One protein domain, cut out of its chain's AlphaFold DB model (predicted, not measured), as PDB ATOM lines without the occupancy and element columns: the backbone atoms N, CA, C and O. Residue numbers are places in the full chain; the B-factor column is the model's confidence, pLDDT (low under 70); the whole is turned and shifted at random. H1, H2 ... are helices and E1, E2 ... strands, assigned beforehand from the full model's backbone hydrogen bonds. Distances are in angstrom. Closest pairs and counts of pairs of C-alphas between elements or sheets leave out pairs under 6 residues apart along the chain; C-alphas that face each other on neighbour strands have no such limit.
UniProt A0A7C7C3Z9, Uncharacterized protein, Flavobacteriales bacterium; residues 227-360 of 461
ATOM      1  N   GLU A 227      37.893 -27.647  43.960       94.75
ATOM      2  CA  GLU A 227      38.440 -26.403  43.401       94.75
ATOM      3  C   GLU A 227      39.901 -26.162  43.804       94.75
ATOM      4  O   GLU A 227      40.688 -25.609  43.037       94.75
ATOM      5  N   SER A 228      40.304 -26.634  44.986       92.31
ATOM      6  CA  SER A 228      41.697 -26.553  45.430       92.31
ATOM      7  C   SER A 228      42.595 -27.514  44.641       92.31
ATOM      8  O   SER A 228      43.738 -27.158  44.356       92.31
ATOM      9  N   TYR A 229      42.096 -28.686  44.222       92.25
ATOM     10  CA  TYR A 229      42.830 -29.578  43.311       92.25
ATOM     11  C   TYR A 229      42.979 -28.987  41.910       92.25
ATOM     12  O   TYR A 229      44.076 -29.063  41.355       92.25
ATOM     13  N   LYS A 230      41.925 -28.367  41.360       95.12
ATOM     14  CA  LYS A 230      42.010 -27.644  40.078       95.12
ATOM     15  C   LYS A 230      43.059 -26.540  40.151       95.12
ATOM     16  O   LYS A 230      43.992 -26.525  39.355       95.12
ATOM     17  N   LYS A 231      42.990 -25.702  41.186       93.12
ATOM     18  CA  LYS A 231      43.972 -24.638  41.403       93.12
ATOM     19  C   LYS A 231      45.393 -25.186  41.552       93.12
ATOM     20  O   LYS A 231      46.317 -24.663  40.944       93.12
ATOM     21  N   LEU A 232      45.593 -26.257  42.320       90.81
ATOM     22  CA  LEU A 232      46.921 -26.858  42.477       90.81
ATOM     23  C   LEU A 232      47.472 -27.409  41.150       90.81
ATOM     24  O   LEU A 232      48.676 -27.324  40.908       90.81
ATOM     25  N   ALA A 233      46.607 -27.935  40.281       93.25
ATOM     26  CA  ALA A 233      46.987 -28.327  38.927       93.25
ATOM     27  C   ALA A 233      47.381 -27.107  38.066       93.25
ATOM     28  O   ALA A 233      48.389 -27.158  37.356       93.25
ATOM     29  N   GLU A 234      46.662 -25.987  38.184       93.81
ATOM     30  CA  GLU A 234      46.966 -24.722  37.492       93.81
ATOM     31  C   GLU A 234      48.297 -24.086  37.928       93.81
ATOM     32  O   GLU A 234      48.996 -23.493  37.102       93.81
ATOM     33  N   GLU A 235      48.693 -24.245  39.197       92.12
ATOM     34  CA  GLU A 235      49.968 -23.741  39.745       92.12
ATOM     35  C   GLU A 235      51.205 -24.410  39.114       92.12
ATOM     36  O   GLU A 235      52.340 -23.951  39.308       92.12
ATOM     37  N   LYS A 236      51.002 -25.491  38.342       93.25
ATOM     38  CA  LYS A 236      52.027 -26.182  37.540       93.25
ATOM     39  C   LYS A 236      53.220 -26.711  38.339       93.25
ATOM     40  O   LYS A 236      54.250 -27.039  37.756       93.25
ATOM     41  N   VAL A 237      53.069 -26.880  39.653       92.19
ATOM     42  CA  VAL A 237      54.118 -27.424  40.537       92.19
ATOM     43  C   VAL A 237      54.549 -28.825  40.089       92.19
ATOM     44  O   VAL A 237      55.729 -29.152  40.048       92.19
ATOM     45  N   PHE A 238      53.583 -29.637  39.657       95.12
ATOM     46  CA  PHE A 238      53.820 -31.001  39.179       95.12
ATOM     47  C   PHE A 238      53.932 -31.102  37.654       95.12
ATOM     48  O   PHE A 238      54.001 -32.212  37.133       95.12
ATOM     49  N   GLN A 239      53.948 -29.980  36.921       95.75
ATOM     50  CA  GLN A 239      53.765 -29.982  35.465       95.75
ATOM     51  C   GLN A 239      54.764 -30.901  34.754       95.75
ATOM     52  O   GLN A 239      54.352 -31.725  33.946       95.75
ATOM     53  N   LYS A 240      56.058 -30.811  35.082       96.94
ATOM     54  CA  LYS A 240      57.094 -31.640  34.443       96.94
ATOM     55  C   LYS A 240      56.868 -33.134  34.686       96.94
ATOM     56  O   LYS A 240      56.867 -33.909  33.734       96.94
ATOM     57  N   LEU A 241      56.608 -33.507  35.943       96.31
ATOM     58  CA  LEU A 241      56.330 -34.888  36.339       96.31
ATOM     59  C   LEU A 241      55.110 -35.443  35.597       96.31
ATOM     60  O   LEU A 241      55.156 -36.527  35.014       96.31
ATOM     61  N   MET A 242      54.030 -34.666  35.577       96.94
ATOM     62  CA  MET A 242      52.783 -35.024  34.908       96.94
ATOM     63  C   MET A 242      52.958 -35.114  33.385       96.94
ATOM     64  O   MET A 242      52.462 -36.052  32.769       96.94
ATOM     65  N   GLU A 243      53.734 -34.223  32.765       97.19
ATOM     66  CA  GLU A 243      54.082 -34.293  31.340       97.19
ATOM     67  C   GLU A 243      54.908 -35.539  30.998       97.19
ATOM     68  O   GLU A 243      54.685 -36.146  29.949       97.19
ATOM     69  N   THR A 244      55.821 -35.970  31.870       95.69
ATOM     70  CA  THR A 244      56.570 -37.222  31.669       95.69
ATOM     71  C   THR A 244      55.668 -38.443  31.768       95.69
ATOM     72  O   THR A 244      55.756 -39.329  30.913       95.69
ATOM     73  N   ILE A 245      54.769 -38.480  32.757       95.38
ATOM     74  CA  ILE A 245      53.763 -39.542  32.882       95.38
ATOM     75  C   ILE A 245      52.894 -39.571  31.618       95.38
ATOM     76  O   ILE A 245      52.821 -40.596  30.941       95.38
ATOM     77  N   ALA A 246      52.314 -38.432  31.241       96.69
ATOM     78  CA  ALA A 246      51.456 -38.297  30.069       96.69
ATOM     79  C   ALA A 246      52.161 -38.696  28.767       96.69
ATOM     80  O   ALA A 246      51.602 -39.433  27.955       96.69
ATOM     81  N   GLY A 247      53.410 -38.265  28.577       95.38
ATOM     82  CA  GLY A 247      54.222 -38.628  27.417       95.38
ATOM     83  C   GLY A 247      54.446 -40.137  27.300       95.38
ATOM     84  O   GLY A 247      54.506 -40.660  26.190       95.38
ATOM     85  N   SER A 248      54.524 -40.843  28.432       92.19
ATOM     86  CA  SER A 248      54.672 -42.302  28.465       92.19
ATOM     87  C   SER A 248      53.359 -43.074  28.268       92.19
ATOM     88  O   SER A 248      53.387 -44.202  27.781       92.19
ATOM     89  N   GLU A 249      52.222 -42.471  28.621       92.38
ATOM     90  CA  GLU A 249      50.895 -43.095  28.574       92.38
ATOM     91  C   GLU A 249      50.169 -42.852  27.248       92.38
ATOM     92  O   GLU A 249      49.766 -43.782  26.550       92.38
ATOM     93  N   SER A 250      49.993 -41.579  26.911       94.00
ATOM     94  CA  SER A 250      49.155 -41.099  25.811       94.00
ATOM     95  C   SER A 250      49.940 -40.349  24.739       94.00
ATOM     96  O   SER A 250      49.372 -39.955  23.725       94.00
ATOM     97  N   GLY A 251      51.223 -40.072  24.984       94.31
ATOM     98  CA  GLY A 251      51.963 -39.071  24.218       94.31
ATOM     99  C   GLY A 251      51.531 -37.630  24.524       94.31
ATOM    100  O   GLY A 251      51.936 -36.721  23.806       94.31
ATOM    101  N   GLY A 252      50.733 -37.409  25.577       95.44
ATOM    102  CA  GLY A 252      50.235 -36.091  25.981       95.44
ATOM    103  C   GLY A 252      48.850 -35.710  25.446       95.44
ATOM    104  O   GLY A 252      48.424 -34.582  25.680       95.44
ATOM    105  N   ASP A 253      48.156 -36.609  24.747       96.44
ATOM    106  CA  ASP A 253      46.870 -36.326  24.096       96.44
ATOM    107  C   ASP A 253      45.674 -36.473  25.063       96.44
ATOM    108  O   ASP A 253      45.529 -37.484  25.748       96.44
ATOM    109  N   TYR A 254      44.794 -35.470  25.118       96.81
ATOM    110  CA  TYR A 254      43.596 -35.481  25.965       96.81
ATOM    111  C   TYR A 254      42.408 -36.231  25.350       96.81
ATOM    112  O   TYR A 254      41.516 -36.640  26.099       96.81
ATOM    113  N   ASP A 255      42.387 -36.427  24.028       96.06
ATOM    114  CA  ASP A 255      41.307 -37.109  23.300       96.06
ATOM    115  C   ASP A 255      41.601 -38.605  23.094       96.06
ATOM    116  O   ASP A 255      40.827 -39.314  22.465       96.06
ATOM    117  N   ILE A 256      42.703 -39.142  23.619       94.62
ATOM    118  CA  ILE A 256      43.070 -40.540  23.368       94.62
ATOM    119  C   ILE A 256      42.348 -41.525  24.296       94.62
ATOM    120  O   ILE A 256      42.140 -41.300  25.490       94.62
ATOM    121  N   GLY A 257      42.005 -42.683  23.754       90.06
ATOM    122  CA  GLY A 257      41.448 -43.818  24.471       90.06
ATOM    123  C   GLY A 257      42.136 -45.116  24.072       90.06
ATOM    124  O   GLY A 257      42.605 -45.286  22.950       90.06
ATOM    125  N   ASN A 258      42.170 -46.069  24.992       86.75
ATOM    126  CA  ASN A 258      42.584 -47.439  24.722       86.75
ATOM    127  C   ASN A 258      41.350 -48.331  24.651       86.75
ATOM    128  O   ASN A 258      40.537 -48.318  25.571       86.75
ATOM    129  N   ARG A 259      41.230 -49.161  23.615       83.94
ATOM    130  CA  ARG A 259      40.167 -50.170  23.481       83.94
ATOM    131  C   ARG A 259      40.741 -51.582  23.544       83.94
ATOM    132  O   ARG A 259      41.821 -51.837  23.006       83.94
ATOM    133  N   LYS A 260      40.024 -52.516  24.177       79.94
ATOM    134  CA  LYS A 260      40.415 -53.935  24.218       79.94
ATOM    135  C   LYS A 260      39.952 -54.643  22.953       79.94
ATOM    136  O   LYS A 260      38.758 -54.822  22.736       79.94
ATOM    137  N   ILE A 261      40.905 -55.110  22.160       77.88
ATOM    138  CA  ILE A 261      40.659 -55.996  21.028       77.88
ATOM    139  C   ILE A 261      40.902 -57.430  21.491       77.88
ATOM    140  O   ILE A 261      41.969 -57.764  22.003       77.88
ATOM    141  N   PHE A 262      39.908 -58.288  21.294       79.81
ATOM    142  CA  PHE A 262      40.041 -59.722  21.520       79.81
ATOM    143  C   PHE A 262      40.275 -60.389  20.173       79.81
ATOM    144  O   PHE A 262      39.471 -60.252  19.255       79.81
ATOM    145  N   THR A 263      41.410 -61.066  20.034       79.50
ATOM    146  CA  THR A 263      41.728 -61.853  18.844       79.50
ATOM    147  C   THR A 263      41.761 -63.322  19.224       79.50
ATOM    148  O   THR A 263      42.565 -63.727  20.071       79.50
ATOM    149  N   ASP A 264      40.914 -64.114  18.575       80.81
ATOM    150  CA  ASP A 264      40.967 -65.565  18.683       80.81
ATOM    151  C   ASP A 264      42.238 -66.070  18.005       80.81
ATOM    152  O   ASP A 264      42.479 -65.844  16.817       80.81
ATOM    153  N   LEU A 265      43.097 -66.732  18.777       77.12
ATOM    154  CA  LEU A 265      44.255 -67.406  18.212       77.12
ATOM    155  C   LEU A 265      43.842 -68.792  17.697       77.12
ATOM    156  O   LEU A 265      42.994 -69.438  18.314       77.12
ATOM    157  N   PRO A 266      44.532 -69.336  16.675       73.12
ATOM    158  CA  PRO A 266      44.306 -70.705  16.194       73.12
ATOM    159  C   PRO A 266      44.408 -71.795  17.278       73.12
ATOM    160  O   PRO A 266      43.935 -72.907  17.086       73.12
ATOM    161  N   SER A 267      45.021 -71.483  18.425       80.12
ATOM    162  CA  SER A 267      45.132 -72.372  19.589       80.12
ATOM    163  C   SER A 267      43.895 -72.392  20.501       80.12
ATOM    164  O   SER A 267      43.942 -73.025  21.554       80.12
ATOM    165  N   GLY A 268      42.828 -71.656  20.169       82.00
ATOM    166  CA  GLY A 268      41.655 -71.468  21.033       82.00
ATOM    167  C   GLY A 268      41.903 -70.539  22.230       82.00
ATOM    168  O   GLY A 268      41.026 -70.358  23.069       82.00
ATOM    169  N   LYS A 269      43.097 -69.940  22.332       79.00
ATOM    170  CA  LYS A 269      43.411 -68.919  23.338       79.00
ATOM    171  C   LYS A 269      42.987 -67.544  22.836       79.00
ATOM    172  O   LYS A 269      43.314 -67.170  21.712       79.00
ATOM    173  N   ILE A 270      42.356 -66.762  23.703       72.81
ATOM    174  CA  ILE A 270      42.043 -65.362  23.424       72.81
ATOM    175  C   ILE A 270      43.287 -64.520  23.712       72.81
ATOM    176  O   ILE A 270      43.816 -64.532  24.828       72.81
ATOM    177  N   ARG A 271      43.764 -63.780  22.710       77.62
ATOM    178  CA  ARG A 271      44.787 -62.747  22.894       77.62
ATOM    179  C   ARG A 271      44.100 -61.397  23.014       77.62
ATOM    180  O   ARG A 271      43.465 -60.944  22.069       77.62
ATOM    181  N   THR A 272      44.288 -60.735  24.149       75.50
ATOM    182  CA  THR A 272      43.893 -59.335  24.304       75.50
ATOM    183  C   THR A 272      45.005 -58.447  23.757       75.50
ATOM    184  O   THR A 272      46.140 -58.490  24.240       75.50
ATOM    185  N   THR A 273      44.696 -57.659  22.737       78.00
ATOM    186  CA  THR A 273      45.515 -56.540  22.269       78.00
ATOM    187  C   THR A 273      44.811 -55.230  22.605       78.00
ATOM    188  O   THR A 273      43.610 -55.201  22.870       78.00
ATOM    189  N   TYR A 274      45.571 -54.143  22.644       79.38
ATOM    190  CA  TYR A 274      45.028 -52.806  22.834       79.38
ATOM    191  C   TYR A 274      45.245 -52.022  21.550       79.38
ATOM    192  O   TYR A 274      46.314 -52.119  20.942       79.38
ATOM    193  N   ALA A 275      44.219 -51.300  21.123       84.56
ATOM    194  CA  ALA A 275      44.341 -50.317  20.059       84.56
ATOM    195  C   ALA A 275      43.945 -48.952  20.594       84.56
ATOM    196  O   ALA A 275      43.071 -48.848  21.456       84.56
ATOM    197  N   PHE A 276      44.564 -47.925  20.031       87.94
ATOM    198  CA  PHE A 276      44.129 -46.563  20.255       87.94
ATOM    199  C   PHE A 276      42.791 -46.318  19.542       87.94
ATOM    200  O   PHE A 276      42.516 -46.880  18.479       87.94
ATOM    201  N   THR A 277      41.955 -45.516  20.179       92.44
ATOM    202  CA  THR A 277      40.737 -44.882  19.662       92.44
ATOM    203  C   THR A 277      40.708 -43.466  20.234       92.44
ATOM    204  O   THR A 277      41.532 -43.167  21.101       92.44
ATOM    205  N   SER A 278      39.807 -42.595  19.796       94.19
ATOM    206  CA  SER A 278      39.616 -41.305  20.466       94.19
ATOM    207  C   SER A 278      38.309 -41.232  21.250       94.19
ATOM    208  O   SER A 278      37.355 -41.967  20.980       94.19
ATOM    209  N   ILE A 279      38.246 -40.353  22.250       95.12
ATOM    210  CA  ILE A 279      37.008 -40.057  22.973       95.12
ATOM    211  C   ILE A 279      35.991 -39.503  21.962       95.12
ATOM    212  O   ILE A 279      34.844 -39.956  21.935       95.12
ATOM    213  N   THR A 280      36.430 -38.642  21.044       95.62
ATOM    214  CA  THR A 280      35.602 -38.127  19.947       95.62
ATOM    215  C   THR A 280      35.005 -39.233  19.073       95.62
ATOM    216  O   THR A 280      33.809 -39.201  18.786       95.62
ATOM    217  N   GLU A 281      35.780 -40.251  18.687       94.44
ATOM    218  CA  GLU A 281      35.273 -41.407  17.928       94.44
ATOM    219  C   GLU A 281      34.223 -42.202  18.713       94.44
ATOM    220  O   GLU A 281      33.226 -42.659  18.149       94.44
ATOM    221  N   VAL A 282      34.441 -42.387  20.017       94.69
ATOM    222  CA  VAL A 282      33.589 -43.231  20.866       94.69
ATOM    223  C   VAL A 282      32.262 -42.557  21.225       94.69
ATOM    224  O   VAL A 282      31.243 -43.250  21.349       94.69
ATOM    225  N   PHE A 283      32.261 -41.235  21.407       95.88
ATOM    226  CA  PHE A 283      31.085 -40.465  21.828       95.88
ATOM    227  C   PHE A 283      30.442 -39.645  20.704       95.88
ATOM    228  O   PHE A 283      29.309 -39.196  20.865       95.88
ATOM    229  N   GLY A 284      31.126 -39.447  19.574       96.62
ATOM    230  CA  GLY A 284      30.651 -38.607  18.471       96.62
ATOM    231  C   GLY A 284      30.622 -37.108  18.794       96.62
ATOM    232  O   GLY A 284      29.968 -36.348  18.082       96.62
ATOM    233  N   LYS A 285      31.293 -36.683  19.869       96.81
ATOM    234  CA  LYS A 285      31.422 -35.288  20.311       96.81
ATOM    235  C   LYS A 285      32.819 -35.055  20.875       96.81
ATOM    236  O   LYS A 285      33.435 -36.004  21.351       96.81
ATOM    237  N   ASP A 286      33.293 -33.815  20.815       95.81
ATOM    238  CA  ASP A 286      34.627 -33.452  21.297       95.81
ATOM    239  C   ASP A 286      34.811 -33.843  22.776       95.81
ATOM    240  O   ASP A 286      33.875 -33.728  23.572       95.81
ATOM    241  N   HIS A 287      36.010 -34.295  23.152       91.88
ATOM    242  CA  HIS A 287      36.312 -34.731  24.521       91.88
ATOM    243  C   HIS A 287      35.994 -33.675  25.598       91.88
ATOM    244  O   HIS A 287      35.615 -34.042  26.710       91.88
ATOM    245  N   THR A 288      36.050 -32.378  25.273       96.19
ATOM    246  CA  THR A 288      35.669 -31.283  26.186       96.19
ATOM    247  C   THR A 288      34.162 -31.192  26.452       96.19
ATOM    248  O   THR A 288      33.745 -30.480  27.362       96.19
ATOM    249  N   GLN A 289      33.343 -31.913  25.683       97.75
ATOM    250  CA  GLN A 289      31.880 -31.966  25.790       97.75
ATOM    251  C   GLN A 289      31.373 -33.285  26.394       97.75
ATOM    252  O   GLN A 289      30.158 -33.493  26.511       97.75
ATOM    253  N   VAL A 290      32.276 -34.212  26.717       97.94
ATOM    254  CA  VAL A 290      31.957 -35.476  27.389       97.94
ATOM    255  C   VAL A 290      32.113 -35.276  28.888       97.94
ATOM    256  O   VAL A 290      33.132 -34.777  29.347       97.94
ATOM    257  N   THR A 291      31.110 -35.664  29.663       98.56
ATOM    258  CA  THR A 291      31.156 -35.603  31.129       98.56
ATOM    259  C   THR A 291      31.995 -36.735  31.722       98.56
ATOM    260  O   THR A 291      32.137 -37.808  31.132       98.56
ATOM    261  N   ILE A 292      32.494 -36.539  32.943       98.25
ATOM    262  CA  ILE A 292      33.153 -37.595  33.729       98.25
ATOM    263  C   ILE A 292      32.235 -38.823  33.884       98.25
ATOM    264  O   ILE A 292      32.685 -39.961  33.720       98.25
ATOM    265  N   GLY A 293      30.942 -38.603  34.145       97.88
ATOM    266  CA  GLY A 293      29.953 -39.672  34.291       97.88
ATOM    267  C   GLY A 293      29.773 -40.499  33.015       97.88
ATOM    268  O   GLY A 293      29.758 -41.729  33.081       97.88
ATOM    269  N   GLU A 294      29.719 -39.848  31.848       97.69
ATOM    270  CA  GLU A 294      29.646 -40.530  30.547       97.69
ATOM    271  C   GLU A 294      30.884 -41.403  30.283       97.69
ATOM    272  O   GLU A 294      30.748 -42.526  29.788       97.69
ATOM    273  N   ILE A 295      32.085 -40.932  30.647       97.44
ATOM    274  CA  ILE A 295      33.329 -41.714  30.539       97.44
ATOM    275  C   ILE A 295      33.251 -42.970  31.411       97.44
ATOM    276  O   ILE A 295      33.483 -44.076  30.912       97.44
ATOM    277  N   ILE A 296      32.882 -42.825  32.687       96.31
ATOM    278  CA  ILE A 296      32.737 -43.945  33.632       96.31
ATOM    279  C   ILE A 296      31.736 -44.972  33.116       96.31
ATOM    280  O   ILE A 296      32.044 -46.167  33.064       96.31
ATOM    281  N   GLU A 297      30.551 -44.525  32.703       96.00
ATOM    282  CA  GLU A 297      29.498 -45.411  32.218       96.00
ATOM    283  C   GLU A 297      29.942 -46.168  30.963       96.00
ATOM    284  O   GLU A 297      29.753 -47.389  30.867       96.00
ATOM    285  N   LYS A 298      30.610 -45.481  30.028       95.69
ATOM    286  CA  LYS A 298      31.120 -46.099  28.803       95.69
ATOM    287  C   LYS A 298      32.230 -47.105  29.085       95.69
ATOM    288  O   LYS A 298      32.212 -48.188  28.503       95.69
ATOM    289  N   GLN A 299      33.156 -46.803  29.992       94.25
ATOM    290  CA  GLN A 299      34.218 -47.738  30.366       94.25
ATOM    291  C   GLN A 299      33.681 -48.964  31.124       94.25
ATOM    292  O   GLN A 299      34.188 -50.078  30.955       94.25
ATOM    293  N   LYS A 300      32.624 -48.783  31.925       92.25
ATOM    294  CA  LYS A 300      31.952 -49.853  32.677       92.25
ATOM    295  C   LYS A 300      31.172 -50.805  31.771       92.25
ATOM    296  O   LYS A 300      31.290 -52.021  31.909       92.25
ATOM    297  N   THR A 301      30.378 -50.261  30.851       86.50
ATOM    298  CA  THR A 301      29.489 -51.034  29.963       86.50
ATOM    299  C   THR A 301      30.187 -51.520  28.692       86.50
ATOM    300  O   THR A 301      29.839 -52.566  28.149       86.50
ATOM    301  N   GLY A 302      31.203 -50.789  28.236       76.81
ATOM    302  CA  GLY A 302      31.881 -50.982  26.962       76.81
ATOM    303  C   GLY A 302      33.392 -51.084  27.108       76.81
ATOM    304  O   GLY A 302      34.102 -50.484  26.314       76.81
ATOM    305  N   SER A 303      33.907 -51.862  28.066       69.25
ATOM    306  CA  SER A 303      35.365 -52.025  28.266       69.25
ATOM    307  C   SER A 303      36.131 -52.556  27.037       69.25
ATOM    308  O   SER A 303      37.360 -52.481  26.980       69.25
ATOM    309  N   THR A 304      35.413 -53.095  26.048       74.94
ATOM    310  CA  THR A 304      35.925 -53.487  24.726       74.94
ATOM    311  C   THR A 304      36.076 -52.301  23.767       74.94
ATOM    312  O   THR A 304      36.932 -52.326  22.890       74.94
ATOM    313  N   ILE A 305      35.282 -51.247  23.960       83.62
ATOM    314  CA  ILE A 305      35.234 -50.014  23.165       83.62
ATOM    315  C   ILE A 305      36.122 -48.937  23.794       83.62
ATOM    316  O   ILE A 305      36.816 -48.227  23.077       83.62
ATOM    317  N   LEU A 306      36.120 -48.833  25.125       90.00
ATOM    318  CA  LEU A 306      36.850 -47.819  25.874       90.00
ATOM    319  C   LEU A 306      37.276 -48.396  27.226       90.00
ATOM    320  O   LEU A 306      36.456 -48.630  28.104       90.00
ATOM    321  N   PHE A 307      38.557 -48.692  27.383       92.31
ATOM    322  CA  PHE A 307      39.135 -49.293  28.584       92.31
ATOM    323  C   PHE A 307      39.824 -48.260  29.481       92.31
ATOM    324  O   PHE A 307      39.645 -48.293  30.698       92.31
ATOM    325  N   ALA A 308      40.610 -47.374  28.874       94.31
ATOM    326  CA  ALA A 308      41.312 -46.280  29.533       94.31
ATOM    327  C   ALA A 308      41.207 -45.021  28.666       94.31
ATOM    328  O   ALA A 308      41.091 -45.146  27.444       94.31
ATOM    329  N   THR A 309      41.205 -43.834  29.272       96.12
ATOM    330  CA  THR A 309      40.968 -42.567  28.558       96.12
ATOM    331  C   THR A 309      41.840 -41.422  29.025       96.12
ATOM    332  O   THR A 309      42.262 -41.370  30.182       96.12
ATOM    333  N   GLY A 310      42.003 -40.459  28.125       97.31
ATOM    334  CA  GLY A 310      42.593 -39.163  28.387       97.31
ATOM    335  C   GLY A 310      44.111 -39.186  28.443       97.31
ATOM    336  O   GLY A 310      44.767 -40.226  28.285       97.31
ATOM    337  N   LYS A 311      44.663 -38.019  28.763       97.62
ATOM    338  CA  LYS A 311      46.105 -37.761  28.832       97.62
ATOM    339  C   LYS A 311      46.843 -38.712  29.777       97.62
ATOM    340  O   LYS A 311      47.999 -39.054  29.538       97.62
ATOM    341  N   TYR A 312      46.154 -39.198  30.803       97.31
ATOM    342  CA  TYR A 312      46.713 -40.055  31.851       97.31
ATOM    343  C   TYR A 312      46.184 -41.492  31.831       97.31
ATOM    344  O   TYR A 312      46.399 -42.218  32.798       97.31
ATOM    345  N   GLN A 313      45.464 -41.883  30.770       96.50
ATOM    346  CA  GLN A 313      44.935 -43.239  30.572       96.50
ATOM    347  C   GLN A 313      44.198 -43.790  31.808       96.50
ATOM    348  O   GLN A 313      44.422 -44.914  32.262       96.50
ATOM    349  N   GLN A 314      43.272 -42.997  32.355       95.50
ATOM    350  CA  GLN A 314      42.492 -43.372  33.534       95.50
ATOM    351  C   GLN A 314      41.535 -44.519  33.185       95.50
ATOM    352  O   GLN A 314      40.724 -44.401  32.265       95.50
ATOM    353  N   THR A 315      41.616 -45.632  33.918       94.19
ATOM    354  CA  THR A 315      40.676 -46.762  33.796       94.19
ATOM    355  C   THR A 315      39.438 -46.550  34.664       94.19
ATOM    356  O   THR A 315      39.498 -45.801  35.637       94.19
ATOM    357  N   HIS A 316      38.349 -47.281  34.396       94.50
ATOM    358  CA  HIS A 316      37.113 -47.176  35.185       94.50
ATOM    359  C   HIS A 316      37.337 -47.322  36.704       94.50
ATOM    360  O   HIS A 316      36.954 -46.413  37.438       94.50
ATOM    361  N   PRO A 317      38.012 -48.383  37.205       91.88
ATOM    362  CA  PRO A 317      38.266 -48.513  38.641       91.88
ATOM    363  C   PRO A 317      39.120 -47.381  39.218       91.88
ATOM    364  O   PRO A 317      38.954 -47.013  40.380       91.88
ATOM    365  N   THR A 318      40.054 -46.839  38.430       92.69
ATOM    366  CA  THR A 318      40.870 -45.704  38.865       92.69
ATOM    367  C   THR A 318      40.035 -44.434  38.956       92.69
ATOM    368  O   THR A 318      40.048 -43.788  39.999       92.69
ATOM    369  N   LEU A 319      39.303 -44.092  37.895       95.00
ATOM    370  CA  LEU A 319      38.525 -42.863  37.810       95.00
ATOM    371  C   LEU A 319      37.420 -42.834  38.876       95.00
ATOM    372  O   LEU A 319      37.312 -41.862  39.621       95.00
ATOM    373  N   GLU A 320      36.682 -43.936  39.040       94.31
ATOM    374  CA  GLU A 320      35.692 -44.098  40.115       94.31
ATOM    375  C   GLU A 320      36.349 -44.005  41.506       94.31
ATOM    376  O   GLU A 320      35.814 -43.378  42.421       94.31
ATOM    377  N   GLY A 321      37.542 -44.587  41.676       91.50
ATOM    378  CA  GLY A 321      38.316 -44.487  42.913       91.50
ATOM    379  C   GLY A 321      38.703 -43.048  43.266       91.50
ATOM    380  O   GLY A 321      38.540 -42.644  44.416       91.50
ATOM    381  N   VAL A 322      39.174 -42.273  42.287       93.06
ATOM    382  CA  VAL A 322      39.561 -40.864  42.464       93.06
ATOM    383  C   VAL A 322      38.350 -39.996  42.809       93.06
ATOM    384  O   VAL A 322      38.417 -39.228  43.765       93.06
ATOM    385  N   ILE A 323      37.222 -40.167  42.117       95.50
ATOM    386  CA  ILE A 323      35.970 -39.446  42.414       95.50
ATOM    387  C   ILE A 323      35.519 -39.684  43.853       95.50
ATOM    388  O   ILE A 323      35.221 -38.739  44.582       95.50
ATOM    389  N   ASN A 324      35.529 -40.944  44.289       92.81
ATOM    390  CA  ASN A 324      35.173 -41.286  45.661       92.81
ATOM    391  C   ASN A 324      36.132 -40.656  46.683       92.81
ATOM    392  O   ASN A 324      35.695 -40.281  47.769       92.81
ATOM    393  N   MET A 325      37.424 -40.525  46.361       90.81
ATOM    394  CA  MET A 325      38.378 -39.818  47.223       90.81
ATOM    395  C   MET A 325      38.092 -38.316  47.286       90.81
ATOM    396  O   MET A 325      38.130 -37.759  48.380       90.81
ATOM    397  N   ILE A 326      37.770 -37.681  46.153       93.25
ATOM    398  CA  ILE A 326      37.416 -36.255  46.095       93.25
ATOM    399  C   ILE A 326      36.198 -35.990  46.979       93.25
ATOM    400  O   ILE A 326      36.305 -35.205  47.910       93.25
ATOM    401  N   VAL A 327      35.094 -36.712  46.779       94.06
ATOM    402  CA  VAL A 327      33.850 -36.530  47.556       94.06
ATOM    403  C   VAL A 327      34.036 -36.869  49.040       94.06
ATOM    404  O   VAL A 327      33.443 -36.245  49.915       94.06
ATOM    405  N   LYS A 328      34.885 -37.851  49.366       90.12
ATOM    406  CA  LYS A 328      35.209 -38.176  50.765       90.12
ATOM    407  C   LYS A 328      35.989 -37.050  51.455       90.12
ATOM    408  O   LYS A 328      35.844 -36.880  52.666       90.12
ATOM    409  N   ASN A 329      36.829 -36.331  50.712       87.62
ATOM    410  CA  ASN A 329      37.648 -35.242  51.238       87.62
ATOM    411  C   ASN A 329      36.927 -33.887  51.187       87.62
ATOM    412  O   ASN A 329      37.140 -33.069  52.075       87.62
ATOM    413  N   ASP A 330      36.053 -33.675  50.208       93.06
ATOM    414  CA  ASP A 330      35.293 -32.450  49.997       93.06
ATOM    415  C   ASP A 330      33.792 -32.696  50.194       93.06
ATOM    416  O   ASP A 330      33.084 -33.136  49.294       93.06
ATOM    417  N   GLU A 331      33.294 -32.375  51.389       91.25
ATOM    418  CA  GLU A 331      31.873 -32.511  51.733       91.25
ATOM    419  C   GLU A 331      30.966 -31.523  50.981       91.25
ATOM    420  O   GLU A 331      29.743 -31.636  51.081       91.25
ATOM    421  N   SER A 332      31.533 -30.546  50.263       94.06
ATOM    422  CA  SER A 332      30.763 -29.561  49.497       94.06
ATOM    423  C   SER A 332      30.359 -30.039  48.102       94.06
ATOM    424  O   SER A 332      29.544 -29.372  47.467       94.06
ATOM    425  N   ILE A 333      30.882 -31.181  47.640       96.75
ATOM    426  CA  ILE A 333      30.581 -31.752  46.325       96.75
ATOM    427  C   ILE A 333      30.117 -33.207  46.439       96.75
ATOM    428  O   ILE A 333      30.659 -34.015  47.191       96.75
ATOM    429  N   THR A 334      29.100 -33.556  45.664       97.44
ATOM    430  CA  THR A 334      28.544 -34.912  45.570       97.44
ATOM    431  C   THR A 334      29.101 -35.676  44.367       97.44
ATOM    432  O   THR A 334      29.645 -35.095  43.425       97.44
ATOM    433  N   ILE A 335      28.934 -37.006  44.359       96.94
ATOM    434  CA  ILE A 335      29.296 -37.842  43.200       96.94
ATOM    435  C   ILE A 335      28.484 -37.412  41.971       96.94
ATOM    436  O   ILE A 335      29.007 -37.367  40.860       96.94
ATOM    437  N   GLU A 336      27.208 -37.075  42.158       97.62
ATOM    438  CA  GLU A 336      26.305 -36.636  41.096       97.62
ATOM    439  C   GLU A 336      26.726 -35.300  40.478       97.62
ATOM    440  O   GLU A 336      26.549 -35.109  39.274       97.62
ATOM    441  N   GLU A 337      27.263 -34.376  41.273       98.00
ATOM    442  CA  GLU A 337      27.807 -33.106  40.783       98.00
ATOM    443  C   GLU A 337      29.116 -33.324  40.029       98.00
ATOM    444  O   GLU A 337      29.241 -32.869  38.892       98.00
ATOM    445  N   LEU A 338      30.044 -34.102  40.593       97.19
ATOM    446  CA  LEU A 338      31.322 -34.389  39.942       97.19
ATOM    447  C   LEU A 338      31.141 -35.198  38.645       97.19
ATOM    448  O   LEU A 338      31.858 -34.988  37.677       97.19
ATOM    449  N   ASN A 339      30.138 -36.073  38.560       97.69
ATOM    450  CA  ASN A 339      29.830 -36.793  37.321       97.69
ATOM    451  C   ASN A 339      29.274 -35.896  36.204       97.69
ATOM    452  O   ASN A 339      29.304 -36.313  35.048       97.69
ATOM    453  N   LYS A 340      28.762 -34.697  36.519       98.19
ATOM    454  CA  LYS A 340      28.279 -33.717  35.526       98.19
ATOM    455  C   LYS A 340      29.376 -32.780  35.025       98.19
ATOM    456  O   LYS A 340      29.159 -32.088  34.033       98.19
ATOM    457  N   GLU A 341      30.523 -32.746  35.692       97.88
ATOM    458  CA  GLU A 341      31.693 -32.000  35.235       97.88
ATOM    459  C   GLU A 341      32.203 -32.560  33.902       97.88
ATOM    460  O   GLU A 341      32.146 -33.769  33.644       97.88
ATOM    461  N   MET A 342      32.702 -31.673  33.041       98.19
ATOM    462  CA  MET A 342      33.289 -32.072  31.760       98.19
ATOM    463  C   MET A 342      34.609 -32.809  31.990       98.19
ATOM    464  O   MET A 342      35.380 -32.457  32.878       98.19
ATOM    465  N   TYR A 343      34.939 -33.776  31.145       97.44
ATOM    466  CA  TYR A 343      36.246 -34.431  31.115       97.44
ATOM    467  C   TYR A 343      37.281 -33.589  30.344       97.44
ATOM    468  O   TYR A 343      38.054 -34.089  29.524       97.44
ATOM    469  N   SER A 344      37.254 -32.277  30.603       97.38
ATOM    470  CA  SER A 344      38.113 -31.263  29.995       97.38
ATOM    471  C   SER A 344      39.585 -31.458  30.381       97.38
ATOM    472  O   SER A 344      39.870 -32.137  31.371       97.38
ATOM    473  N   PRO A 345      40.529 -30.838  29.649       97.44
ATOM    474  CA  PRO A 345      41.944 -30.845  30.008       97.44
ATOM    475  C   PRO A 345      42.212 -30.518  31.482       97.44
ATOM    476  O   PRO A 345      42.857 -31.309  32.164       97.44
ATOM    477  N   ASP A 346      41.637 -29.433  32.003       97.19
ATOM    478  CA  ASP A 346      41.860 -28.997  33.389       97.19
ATOM    479  C   ASP A 346      41.352 -30.028  34.409       97.19
ATOM    480  O   ASP A 346      42.032 -30.348  35.387       97.19
ATOM    481  N   ASN A 347      40.188 -30.633  34.148       97.50
ATOM    482  CA  ASN A 347      39.647 -31.679  35.011       97.50
ATOM    483  C   ASN A 347      40.466 -32.977  34.911       97.50
ATOM    484  O   ASN A 347      40.647 -33.656  35.922       97.50
ATOM    485  N   GLN A 348      41.015 -33.318  33.739       97.88
ATOM    486  CA  GLN A 348      41.929 -34.458  33.592       97.88
ATOM    487  C   GLN A 348      43.232 -34.252  34.377       97.88
ATOM    488  O   GLN A 348      43.699 -35.197  35.020       97.88
ATOM    489  N   GLU A 349      43.791 -33.038  34.368       97.75
ATOM    490  CA  GLU A 349      44.963 -32.668  35.173       97.75
ATOM    491  C   GLU A 349      44.681 -32.806  36.672       97.75
ATOM    492  O   GLU A 349      45.418 -33.488  37.388       97.75
ATOM    493  N   ALA A 350      43.570 -32.236  37.145       97.06
ATOM    494  CA  ALA A 350      43.182 -32.294  38.550       97.06
ATOM    495  C   ALA A 350      42.909 -33.735  39.023       97.06
ATOM    496  O   ALA A 350      43.394 -34.143  40.079       97.06
ATOM    497  N   ILE A 351      42.203 -34.549  38.231       97.06
ATOM    498  CA  ILE A 351      41.961 -35.973  38.531       97.06
ATOM    499  C   ILE A 351      43.278 -36.742  38.632       97.06
ATOM    500  O   ILE A 351      43.476 -37.532  39.559       97.06
ATOM    501  N   ALA A 352      44.187 -36.535  37.681       96.56
ATOM    502  CA  ALA A 352      45.458 -37.240  37.667       96.56
ATOM    503  C   ALA A 352      46.371 -36.793  38.818       96.56
ATOM    504  O   ALA A 352      47.064 -37.628  39.399       96.56
ATOM    505  N   LEU A 353      46.296 -35.523  39.220       95.75
ATOM    506  CA  LEU A 353      46.965 -35.014  40.411       95.75
ATOM    507  C   LEU A 353      46.411 -35.642  41.698       95.75
ATOM    508  O   LEU A 353      47.186 -36.087  42.542       95.75
ATOM    509  N   VAL A 354      45.088 -35.765  41.848       94.50
ATOM    510  CA  VAL A 354      44.495 -36.483  42.994       94.50
ATOM    511  C   VAL A 354      44.953 -37.945  43.008       94.50
ATOM    512  O   VAL A 354      45.281 -38.486  44.066       94.50
ATOM    513  N   ASN A 355      45.033 -38.582  41.839       93.62
ATOM    514  CA  ASN A 355      45.548 -39.943  41.713       93.62
ATOM    515  C   ASN A 355      47.014 -40.041  42.198       93.62
ATOM    516  O   ASN A 355      47.340 -40.903  43.021       93.62
ATOM    517  N   LEU A 356      47.869 -39.105  41.764       93.75
ATOM    518  CA  LEU A 356      49.274 -38.992  42.171       93.75
ATOM    519  C   LEU A 356      49.436 -38.791  43.685       93.75
ATOM    520  O   LEU A 356      50.300 -39.412  44.298       93.75
ATOM    521  N   LEU A 357      48.618 -37.931  44.288       90.88
ATOM    522  CA  LEU A 357      48.758 -37.549  45.693       90.88
ATOM    523  C   LEU A 357      48.127 -38.563  46.657       90.88
ATOM    524  O   LEU A 357      48.693 -38.840  47.709       90.88
ATOM    525  N   PHE A 358      46.971 -39.145  46.330       82.12
ATOM    526  CA  PHE A 358      46.193 -39.917  47.314       82.12
ATOM    527  C   PHE A 358      46.156 -41.411  47.044       82.12
ATOM    528  O   PHE A 358      46.204 -42.213  47.982       82.12
ATOM    529  N   LYS A 359      46.076 -41.816  45.775       77.44
ATOM    530  CA  LYS A 359      46.085 -43.242  45.439       77.44
ATOM    531  C   LYS A 359      47.502 -43.802  45.544       77.44
ATOM    532  O   LYS A 359      47.679 -44.894  46.086       77.44
ATOM    533  N   GLN A 360      48.505 -43.021  45.132       78.12
ATOM    534  CA  GLN A 360      49.921 -43.349  45.309       78.12
ATOM    535  C   GLN A 360      50.439 -42.849  46.655       78.12
ATOM    536  O   GLN A 360      51.246 -41.929  46.738       78.12
TER     537      GLN A 360
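This is residues 227 to 360 of the 461 residues of an uncharacterized protein of Flavobacteriales bacterium (UniProt A0A7C7C3Z9). A long, narrow two-stranded hairpin, E1 and E2, reaches out from a body of crossed helices and makes much of the domain's length. In the body H5 and H7 cross, H4 and H6 pack on parts of H5, and H1 crosses H7; H2 is near H7, and H3 follows at the base of the hairpin. The 134 printed residues hold seven named helices and two named strands in the order H1 H2 E1 E2 H3 H4 H5 H6 H7, the sheet being E1 - E2, antiparallel. The class is mixed, helices and strands; the whole is compact, with a radius of gyration of the C-alphas of 15.5 A, yet elongated in outline, spanning 53 by 32 by 29 A.

E1, residues 256 to 264, and E2, residues 270 to 278, form an antiparallel hairpin, their directions 154 degrees apart. N 257 and O 277 are 2.7 A apart and N 271 and O 263 2.9 A, both within hydrogen-bond range. Residues 257 to 258 of E1 also pair, antiparallel, with residues 308 to 309, which pair in turn with residues 314 to 315. H3, residues 279 to 283, comes within 6.0 A of E1, between the C-alphas of Ile 279 and Gly 257. H3 and H4, residues 292 to 301, are near each other. H5, residues 316 to 329, is the hub. With residues 316 to 320 alone it touches H4, the closest C-alphas being those of His 316 and Gln 299, 5.6 A; the two form a helical hairpin at a steep tilt of 39 degrees, opposite ways. With residues 323 to 327 alone H5 touches H6, residues 335 to 338; the closest C-alphas are those of Val 327 and Ile 335, 6.4 A. H5 touches H7, residues 345 to 359, about perpendicular at 79 degrees, closest at the C-alphas of Val 322 and Asn 355, 6.1 A. H7 touches H1, residues 227 to 234, about perpendicular at 76 degrees, closest at the C-alphas of Ala 350 and Lys 230, 5.0 A. H2, residues 239 to 249, is near H7. Every O i to N i+4 pair is within hydrogen-bond range in H1, H2, H3, H4, H5 and H7; H6 is too short for such a pair.

E1 measures 25.5 A and E2 24.4 A; C-alpha 256 is at (43.070, -40.540, 23.368). H7 measures 20.2 A, H5 20.0 A, H2 15.1 A and H4 14.4 A. H1 begins at C-alpha 227 (38.440, -26.403, 43.401), and H7 ends at C-alpha 359 (46.085, -43.242, 45.439).

The farthest C-alphas, of Pro 266 and Ser 332, are 54.6 A apart. The printed part has no cut. The link H4 to H5 is long, 14 residues. Mean pLDDT of the printed part is 91.9; residue 303 is under 70.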